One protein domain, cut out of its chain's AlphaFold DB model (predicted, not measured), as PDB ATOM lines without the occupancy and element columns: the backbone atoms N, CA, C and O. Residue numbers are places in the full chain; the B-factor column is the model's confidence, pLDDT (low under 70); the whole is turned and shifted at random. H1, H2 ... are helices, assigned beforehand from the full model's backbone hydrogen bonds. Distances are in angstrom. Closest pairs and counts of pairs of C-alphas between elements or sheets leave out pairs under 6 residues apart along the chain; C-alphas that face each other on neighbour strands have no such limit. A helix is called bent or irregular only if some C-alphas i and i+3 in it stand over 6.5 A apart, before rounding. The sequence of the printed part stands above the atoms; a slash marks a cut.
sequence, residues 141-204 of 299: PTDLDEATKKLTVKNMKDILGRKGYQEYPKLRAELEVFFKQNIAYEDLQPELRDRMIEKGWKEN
ATOM      1  N   PRO A 141     -21.163  34.864   5.690       66.19
ATOM      2  CA  PRO A 141     -21.279  33.698   4.829       66.19
ATOM      3  C   PRO A 141     -22.173  32.686   5.536       66.19
ATOM      4  O   PRO A 141     -21.901  32.372   6.691       66.19
ATOM      5  N   THR A 142     -23.237  32.216   4.892       66.56
ATOM      6  CA  THR A 142     -24.234  31.332   5.539       66.56
ATOM      7  C   THR A 142     -23.906  29.851   5.395       66.56
ATOM      8  O   THR A 142     -24.507  29.008   6.059       66.56
ATOM      9  N   ASP A 143     -22.915  29.548   4.562       77.38
ATOM     10  CA  ASP A 143     -22.440  28.204   4.305       77.38
ATOM     11  C   ASP A 143     -20.908  28.134   4.205       77.38
ATOM     12  O   ASP A 143     -20.175  29.133   4.204       77.38
ATOM     13  N   LEU A 144     -20.422  26.897   4.138       83.38
ATOM     14  CA  LEU A 144     -19.007  26.554   4.059       83.38
ATOM     15  C   LEU A 144     -18.342  27.077   2.773       83.38
ATOM     16  O   LEU A 144     -17.160  27.437   2.788       83.38
ATOM     17  N   ASP A 145     -19.080  27.156   1.667       82.75
ATOM     18  CA  ASP A 145     -18.563  27.606   0.377       82.75
ATOM     19  C   ASP A 145     -18.310  29.116   0.365       82.75
ATOM     20  O   ASP A 145     -17.230  29.560  -0.041       82.75
ATOM     21  N   GLU A 146     -19.273  29.904   0.834       75.62
ATOM     22  CA  GLU A 146     -19.158  31.348   1.017       75.62
ATOM     23  C   GLU A 146     -18.083  31.689   2.051       75.62
ATOM     24  O   GLU A 146     -17.248  32.568   1.813       75.62
ATOM     25  N   ALA A 147     -18.043  30.955   3.168       78.50
ATOM     26  CA  ALA A 147     -17.080  31.194   4.237       78.50
ATOM     27  C   ALA A 147     -15.646  30.988   3.756       78.50
ATOM     28  O   ALA A 147     -14.783  31.843   3.967       78.50
ATOM     29  N   THR A 148     -15.402  29.901   3.023       85.50
ATOM     30  CA  THR A 148     -14.072  29.587   2.492       85.50
ATOM     31  C   THR A 148     -13.565  30.677   1.540       85.50
ATOM     32  O   THR A 148     -12.391  31.050   1.602       85.50
ATOM     33  N   LYS A 149     -14.446  31.270   0.717       81.12
ATOM     34  CA  LYS A 149     -14.087  32.390  -0.180       81.12
ATOM     35  C   LYS A 149     -13.629  33.632   0.589       81.12
ATOM     36  O   LYS A 149     -12.766  34.367   0.111       81.12
ATOM     37  N   LYS A 150     -14.187  33.864   1.781       76.06
ATOM     38  CA  LYS A 150     -13.865  35.014   2.637       76.06
ATOM     39  C   LYS A 150     -12.618  34.776   3.511       76.06
ATOM     40  O   LYS A 150     -12.052  35.739   4.033       76.06
ATOM     41  N   LEU A 151     -12.122  33.541   3.642       80.06
ATOM     42  CA  LEU A 151     -10.895  33.207   4.382       80.06
ATOM     43  C   LEU A 151      -9.620  33.390   3.530       80.06
ATOM     44  O   LEU A 151      -9.600  33.228   2.305       80.06
ATOM     45  N   THR A 152      -8.500  33.741   4.178       84.06
ATOM     46  CA  THR A 152      -7.182  33.693   3.521       84.06
ATOM     47  C   THR A 152      -6.556  32.331   3.695       84.06
ATOM     48  O   THR A 152      -6.876  31.604   4.629       84.06
ATOM     49  N   VAL A 153      -5.580  32.041   2.834       88.75
ATOM     50  CA  VAL A 153      -4.712  30.864   2.942       88.75
ATOM     51  C   VAL A 153      -4.117  30.731   4.346       88.75
ATOM     52  O   VAL A 153      -4.068  29.624   4.860       88.75
ATOM     53  N   LYS A 154      -3.718  31.838   4.990       87.88
ATOM     54  CA  LYS A 154      -3.222  31.814   6.373       87.88
ATOM     55  C   LYS A 154      -4.286  31.282   7.343       87.88
ATOM     56  O   LYS A 154      -4.037  30.280   7.990       87.88
ATOM     57  N   ASN A 155      -5.489  31.867   7.358       86.94
ATOM     58  CA  ASN A 155      -6.564  31.407   8.252       86.94
ATOM     59  C   ASN A 155      -6.941  29.946   8.005       86.94
ATOM     60  O   ASN A 155      -7.117  29.195   8.954       86.94
ATOM     61  N   MET A 156      -7.036  29.537   6.735       91.25
ATOM     62  CA  MET A 156      -7.331  28.145   6.397       91.25
ATOM     63  C   MET A 156      -6.278  27.195   6.978       91.25
ATOM     64  O   MET A 156      -6.626  26.173   7.561       91.25
ATOM     65  N   LYS A 157      -4.993  27.550   6.872       91.56
ATOM     66  CA  LYS A 157      -3.889  26.768   7.446       91.56
ATOM     67  C   LYS A 157      -3.910  26.760   8.970       91.56
ATOM     68  O   LYS A 157      -3.727  25.701   9.555       91.56
ATOM     69  N   ASP A 158      -4.174  27.901   9.601       89.56
ATOM     70  CA  ASP A 158      -4.232  28.012  11.062       89.56
ATOM     71  C   ASP A 158      -5.366  27.136  11.634       89.56
ATOM     72  O   ASP A 158      -5.160  26.383  12.587       89.56
ATOM     73  N   ILE A 159      -6.548  27.155  11.003       91.19
ATOM     74  CA  ILE A 159      -7.691  26.308  11.379       91.19
ATOM     75  C   ILE A 159      -7.352  24.822  11.199       91.19
ATOM     76  O   ILE A 159      -7.565  24.032  12.120       91.19
ATOM     77  N   LEU A 160      -6.796  24.443  10.043       93.38
ATOM     78  CA  LEU A 160      -6.355  23.070   9.772       93.38
ATOM     79  C   LEU A 160      -5.310  22.605  10.797       93.38
ATOM     80  O   LEU A 160      -5.427  21.505  11.336       93.38
ATOM     81  N   GLY A 161      -4.348  23.463  11.141       91.81
ATOM     82  CA  GLY A 161      -3.333  23.186  12.154       91.81
ATOM     83  C   GLY A 161      -3.937  22.916  13.534       91.81
ATOM     84  O   GLY A 161      -3.576  21.932  14.177       91.81
ATOM     85  N   ARG A 162      -4.923  23.715  13.970       90.94
ATOM     86  CA  ARG A 162      -5.648  23.468  15.237       90.94
ATOM     87  C   ARG A 162      -6.469  22.181  15.223       90.94
ATOM     88  O   ARG A 162      -6.674  21.583  16.273       90.94
ATOM     89  N   LYS A 163      -6.919  21.743  14.047       91.56
ATOM     90  CA  LYS A 163      -7.593  20.451  13.848       91.56
ATOM     91  C   LYS A 163      -6.618  19.275  13.716       91.56
ATOM     92  O   LYS A 163      -7.059  18.143  13.563       91.56
ATOM     93  N   GLY A 164      -5.312  19.527  13.825       92.69
ATOM     94  CA  GLY A 164      -4.270  18.503  13.827       92.69
ATOM     95  C   GLY A 164      -3.721  18.147  12.445       92.69
ATOM     96  O   GLY A 164      -2.914  17.226  12.339       92.69
ATOM     97  N   TYR A 165      -4.105  18.866  11.388       93.19
ATOM     98  CA  TYR A 165      -3.566  18.636  10.049       93.19
ATOM     99  C   TYR A 165      -2.175  19.263   9.918       93.19
ATOM    100  O   TYR A 165      -2.013  20.482   9.983       93.19
ATOM    101  N   GLN A 166      -1.169  18.412   9.721       87.62
ATOM    102  CA  GLN A 166       0.236  18.803   9.536       87.62
ATOM    103  C   GLN A 166       0.596  18.989   8.052       87.62
ATOM    104  O   GLN A 166       1.499  19.754   7.719       87.62
ATOM    105  N   GLU A 167      -0.132  18.318   7.155       90.88
ATOM    106  CA  GLU A 167       0.068  18.376   5.708       90.88
ATOM    107  C   GLU A 167      -1.217  18.812   5.003       90.88
ATOM    108  O   GLU A 167      -2.311  18.331   5.299       90.88
ATOM    109  N   TYR A 168      -1.079  19.740   4.058       93.56
ATOM    110  CA  TYR A 168      -2.171  20.243   3.230       93.56
ATOM    111  C   TYR A 168      -1.633  20.783   1.896       93.56
ATOM    112  O   TYR A 168      -0.447  21.136   1.799       93.56
ATOM    113  N   PRO A 169      -2.483  20.883   0.858       93.88
ATOM    114  CA  PRO A 169      -2.067  21.364  -0.453       93.88
ATOM    115  C   PRO A 169      -1.479  22.780  -0.420       93.88
ATOM    116  O   PRO A 169      -1.895  23.647   0.357       93.88
ATOM    117  N   LYS A 170      -0.497  23.035  -1.293       90.75
ATOM    118  CA  LYS A 170       0.158  24.352  -1.405       90.75
ATOM    119  C   LYS A 170      -0.625  25.318  -2.291       90.75
ATOM    120  O   LYS A 170      -0.589  26.525  -2.046       90.75
ATOM    121  N   LEU A 171      -1.308  24.801  -3.312       93.25
ATOM    122  CA  LEU A 171      -2.120  25.600  -4.222       93.25
ATOM    123  C   LEU A 171      -3.437  25.980  -3.548       93.25
ATOM    124  O   LEU A 171      -4.090  25.143  -2.933       93.25
ATOM    125  N   ARG A 172      -3.849  27.247  -3.687       90.44
ATOM    126  CA  ARG A 172      -5.062  27.753  -3.030       90.44
ATOM    127  C   ARG A 172      -6.309  26.962  -3.427       90.44
ATOM    128  O   ARG A 172      -7.077  26.604  -2.549       90.44
ATOM    129  N   ALA A 173      -6.499  26.683  -4.716       92.12
ATOM    130  CA  ALA A 173      -7.682  25.963  -5.190       92.12
ATOM    131  C   ALA A 173      -7.785  24.555  -4.575       92.12
ATOM    132  O   ALA A 173      -8.849  24.149  -4.120       92.12
ATOM    133  N   GLU A 174      -6.663  23.838  -4.490       93.38
ATOM    134  CA  GLU A 174      -6.595  22.512  -3.867       93.38
ATOM    135  C   GLU A 174      -6.769  22.589  -2.347       93.38
ATOM    136  O   GLU A 174      -7.442  21.746  -1.755       93.38
ATOM    137  N   LEU A 175      -6.209  23.626  -1.716       94.31
ATOM    138  CA  LEU A 175      -6.387  23.892  -0.294       94.31
ATOM    139  C   LEU A 175      -7.858  24.144   0.038       94.31
ATOM    140  O   LEU A 175      -8.329  23.612   1.029       94.31
ATOM    141  N   GLU A 176      -8.588  24.909  -0.774       94.12
ATOM    142  CA  GLU A 176     -10.017  25.164  -0.553       94.12
ATOM    143  C   GLU A 176     -10.845  23.875  -0.635       94.12
ATOM    144  O   GLU A 176     -11.726  23.667   0.195       94.12
ATOM    145  N   VAL A 177     -10.546  22.985  -1.588       94.38
ATOM    146  CA  VAL A 177     -11.207  21.671  -1.683       94.38
ATOM    147  C   VAL A 177     -10.907  20.828  -0.445       94.38
ATOM    148  O   VAL A 177     -11.828  20.324   0.195       94.38
ATOM    149  N   PHE A 178      -9.630  20.719  -0.079       94.25
ATOM    150  CA  PHE A 178      -9.201  19.971   1.099       94.25
ATOM    151  C   PHE A 178      -9.826  20.528   2.384       94.25
ATOM    152  O   PHE A 178     -10.310  19.773   3.223       94.25
ATOM    153  N   PHE A 179      -9.872  21.851   2.516       94.62
ATOM    154  CA  PHE A 179     -10.448  22.552   3.656       94.62
ATOM    155  C   PHE A 179     -11.934  22.223   3.824       94.62
ATOM    156  O   PHE A 179     -12.345  21.785   4.894       94.62
ATOM    157  N   LYS A 180     -12.728  22.333   2.751       93.69
ATOM    158  CA  LYS A 180     -14.175  22.049   2.775       93.69
ATOM    159  C   LYS A 180     -14.514  20.584   3.061       93.69
ATOM    160  O   LYS A 180     -15.602  20.292   3.537       93.69
ATOM    161  N   GLN A 181     -13.604  19.659   2.760       94.00
ATOM    162  CA  GLN A 181     -13.787  18.232   3.048       94.00
ATOM    163  C   GLN A 181     -13.506  17.867   4.509       94.00
ATOM    164  O   GLN A 181     -13.983  16.839   4.979       94.00
ATOM    165  N   ASN A 182     -12.711  18.677   5.208       92.94
ATOM    166  CA  ASN A 182     -12.141  18.323   6.508       92.94
ATOM    167  C   ASN A 182     -12.595  19.239   7.651       92.94
ATOM    168  O   ASN A 182     -12.362  18.923   8.816       92.94
ATOM    169  N   ILE A 183     -13.228  20.369   7.334       92.81
ATOM    170  CA  ILE A 183     -13.638  21.383   8.303       92.81
ATOM    171  C   ILE A 183     -15.146  21.595   8.216       92.81
ATOM    172  O   ILE A 183     -15.691  21.782   7.127       92.81
ATOM    173  N   ALA A 184     -15.814  21.586   9.371       88.81
ATOM    174  CA  ALA A 184     -17.229  21.908   9.465       88.81
ATOM    175  C   ALA A 184     -17.437  23.428   9.500       88.81
ATOM    176  O   ALA A 184     -16.563  24.182   9.930       88.81
ATOM    177  N   TYR A 185     -18.602  23.899   9.064       82.75
ATOM    178  CA  TYR A 185     -18.900  25.332   9.028       82.75
ATOM    179  C   TYR A 185     -18.868  25.974  10.431       82.75
ATOM    180  O   TYR A 185     -18.437  27.116  10.596       82.75
ATOM    181  N   GLU A 186     -19.250  25.221  11.459       80.88
ATOM    182  CA  GLU A 186     -19.248  25.643  12.861       80.88
ATOM    183  C   GLU A 186     -17.833  25.964  13.363       80.88
ATOM    184  O   GLU A 186     -17.645  26.887  14.157       80.88
ATOM    185  N   ASP A 187     -16.826  25.260  12.846       80.62
ATOM    186  CA  ASP A 187     -15.418  25.448  13.210       80.62
ATOM    187  C   ASP A 187     -14.833  26.753  12.665       80.62
ATOM    188  O   ASP A 187     -13.770  27.190  13.105       80.62
ATOM    189  N   LEU A 188     -15.516  27.374  11.701       83.38
ATOM    190  CA  LEU A 188     -15.100  28.628  11.082       83.38
ATOM    191  C   LEU A 188     -15.570  29.844  11.867       83.38
ATOM    192  O   LEU A 188     -15.059  30.938  11.653       83.38
ATOM    193  N   GLN A 189     -16.561  29.682  12.744       74.31
ATOM    194  CA  GLN A 189     -17.227  30.791  13.422       74.31
ATOM    195  C   GLN A 189     -16.285  31.705  14.224       74.31
ATOM    196  O   GLN A 189     -16.552  32.908  14.247       74.31
ATOM    197  N   PRO A 190     -15.221  31.211  14.886       72.00
ATOM    198  CA  PRO A 190     -14.253  32.076  15.557       72.00
ATOM    199  C   PRO A 190     -13.459  32.925  14.559       72.00
ATOM    200  O   PRO A 190     -13.472  34.141  14.664       72.00
ATOM    201  N   GLU A 191     -12.866  32.327  13.522       74.25
ATOM    202  CA  GLU A 191     -12.082  33.061  12.520       74.25
ATOM    203  C   GLU A 191     -12.933  33.948  11.634       74.25
ATOM    204  O   GLU A 191     -12.464  34.989  11.203       74.25
ATOM    205  N   LEU A 192     -14.164  33.556  11.321       71.69
ATOM    206  CA  LEU A 192     -15.085  34.426  10.607       71.69
ATOM    207  C   LEU A 192     -15.382  35.657  11.461       71.69
ATOM    208  O   LEU A 192     -15.239  36.759  10.946       71.69
ATOM    209  N   ARG A 193     -15.661  35.494  12.763       66.69
ATOM    210  CA  ARG A 193     -15.822  36.620  13.699       66.69
ATOM    211  C   ARG A 193     -14.555  37.467  13.812       66.69
ATOM    212  O   ARG A 193     -14.627  38.675  13.620       66.69
ATOM    213  N   ASP A 194     -13.398  36.852  14.019       61.59
ATOM    214  CA  ASP A 194     -12.130  37.566  14.163       61.59
ATOM    215  C   ASP A 194     -11.719  38.247  12.859       61.59
ATOM    216  O   ASP A 194     -11.293  39.389  12.886       61.59
ATOM    217  N   ARG A 195     -11.920  37.634  11.687       60.44
ATOM    218  CA  ARG A 195     -11.692  38.298  10.393       60.44
ATOM    219  C   ARG A 195     -12.671  39.426  10.138       60.44
ATOM    220  O   ARG A 195     -12.286  40.421   9.528       60.44
ATOM    221  N   MET A 196     -13.922  39.261  10.551       58.62
ATOM    222  CA  MET A 196     -14.919  40.320  10.486       58.62
ATOM    223  C   MET A 196     -14.497  41.520  11.346       58.62
ATOM    224  O   MET A 196     -14.696  42.659  10.927       58.62
ATOM    225  N   ILE A 197     -13.835  41.272  12.480       53.38
ATOM    226  CA  ILE A 197     -13.274  42.293  13.375       53.38
ATOM    227  C   ILE A 197     -11.942  42.871  12.833       53.38
ATOM    228  O   ILE A 197     -11.765  44.086  12.802       53.38
ATOM    229  N   GLU A 198     -11.020  42.029  12.357       46.28
ATOM    230  CA  GLU A 198      -9.597  42.329  12.100       46.28
ATOM    231  C   GLU A 198      -9.313  42.810  10.662       46.28
ATOM    232  O   GLU A 198      -8.453  43.662  10.452       46.28
ATOM    233  N   LYS A 199     -10.054  42.316   9.656       44.44
ATOM    234  CA  LYS A 199      -9.981  42.795   8.257       44.44
ATOM    235  C   LYS A 199     -11.037  43.841   7.900       44.44
ATOM    236  O   LYS A 199     -11.162  44.204   6.738       44.44
ATOM    237  N   GLY A 200     -11.751  44.352   8.896       44.47
ATOM    238  CA  GLY A 200     -12.577  45.535   8.746       44.47
ATOM    239  C   GLY A 200     -13.858  45.287   7.960       44.47
ATOM    240  O   GLY A 200     -13.909  45.418   6.739       44.47
ATOM    241  N   TRP A 201     -14.960  45.186   8.698       46.91
ATOM    242  CA  TRP A 201     -16.248  45.721   8.245       46.91
ATOM    243  C   TRP A 201     -16.086  47.114   7.579       46.91
ATOM    244  O   TRP A 201     -16.809  47.447   6.655       46.91
ATOM    245  N   LYS A 202     -15.055  47.893   7.935       45.66
ATOM    246  CA  LYS A 202     -14.717  49.198   7.346       45.66
ATOM    247  C   LYS A 202     -14.264  49.206   5.868       45.66
ATOM    248  O   LYS A 202     -14.375  50.274   5.277       45.66
ATOM    249  N   GLU A 203     -13.814  48.094   5.272       46.09
ATOM    250  CA  GLU A 203     -13.343  48.045   3.863       46.09
ATOM    251  C   GLU A 203     -14.301  47.328   2.891       46.09
ATOM    252  O   GLU A 203     -14.023  47.255   1.697       46.09
ATOM    253  N   ASN A 204     -15.425  46.782   3.364       60.41
ATOM    254  CA  ASN A 204     -16.357  46.058   2.501       60.41
ATOM    255  C   ASN A 204     -17.470  47.016   2.051       60.41
ATOM    256  O   ASN A 204     -18.206  47.518   2.905       60.41
TER     257      ASN A 204
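AT A GLANCE: This is residues 141 to 204 of the 299 residues of an uncharacterized protein of Haemophilus influenzae (UniProt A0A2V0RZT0). This is a small cluster of four short helices: H3 and the link of residues 163 to 171 make one end, H1 and H2 sit between, and the longest helix, H4, runs from beside H1 toward the other end, where residues 197 to 203 stick out. The printed part has 64 residues with four named helices in the order H1, H2, H3, H4 and no named strand; the class is all helix. The whole is compact, with a radius of gyration of the C-alphas of 11.4 A, yet elongated in outline, spanning 34 by 21 by 18 A.

HOW THE PARTS SIT: H4, residues 185 to 198, touches H1, residues 144 to 150, at a shallow tilt of 19 degrees, the same way; their closest C-alphas, those of Leu 144 and Tyr 185, are 5.1 A apart. With residues 187 to 191 alone, H4 only just touches H2, residues 153 to 162, with 3 pairs of C-alphas within 8 A, the closest those of Asn 155 and Glu 191 at 7.2 A. H3, residues 172 to 182, touches H2 at a shallow tilt of 30 degrees, the same way, closest at the C-alphas of Val 153 and Arg 172, 6.7 A. H3 also touches H1, opposite ways at 36 degrees, only just a steep tilt; the C-alphas of Thr 148 and Glu 176 come closest, at 6.7 A. H1 and H2 are close but not clearly touching, while H3 and H4 are apart. In H1, H2 and H3 every O i to N i+4 pair is within hydrogen-bond range; in H4 7 of 10 are.

IN THESE COORDINATES: H1 is 10.0 A long and begins at C-alpha 144 (-19.007, 26.554, 4.059). H2 measures 14.4 A and H3 15.2 A. H4, 19.6 A, ends at C-alpha 198 (-9.597, 42.329, 12.100) and is irregular: C-alphas 187 and 190 are 7.1 A apart.

THE WHOLE: The two C-alphas farthest apart, those of Glu 167 and Lys 202, are 34.2 A apart. The printed part has no cut; the links H1 to H2 and H3 to H4 are tight, and H2 to H3 is short. Confidence is low, under 70, at residues 141 to 142 and 193 to 204.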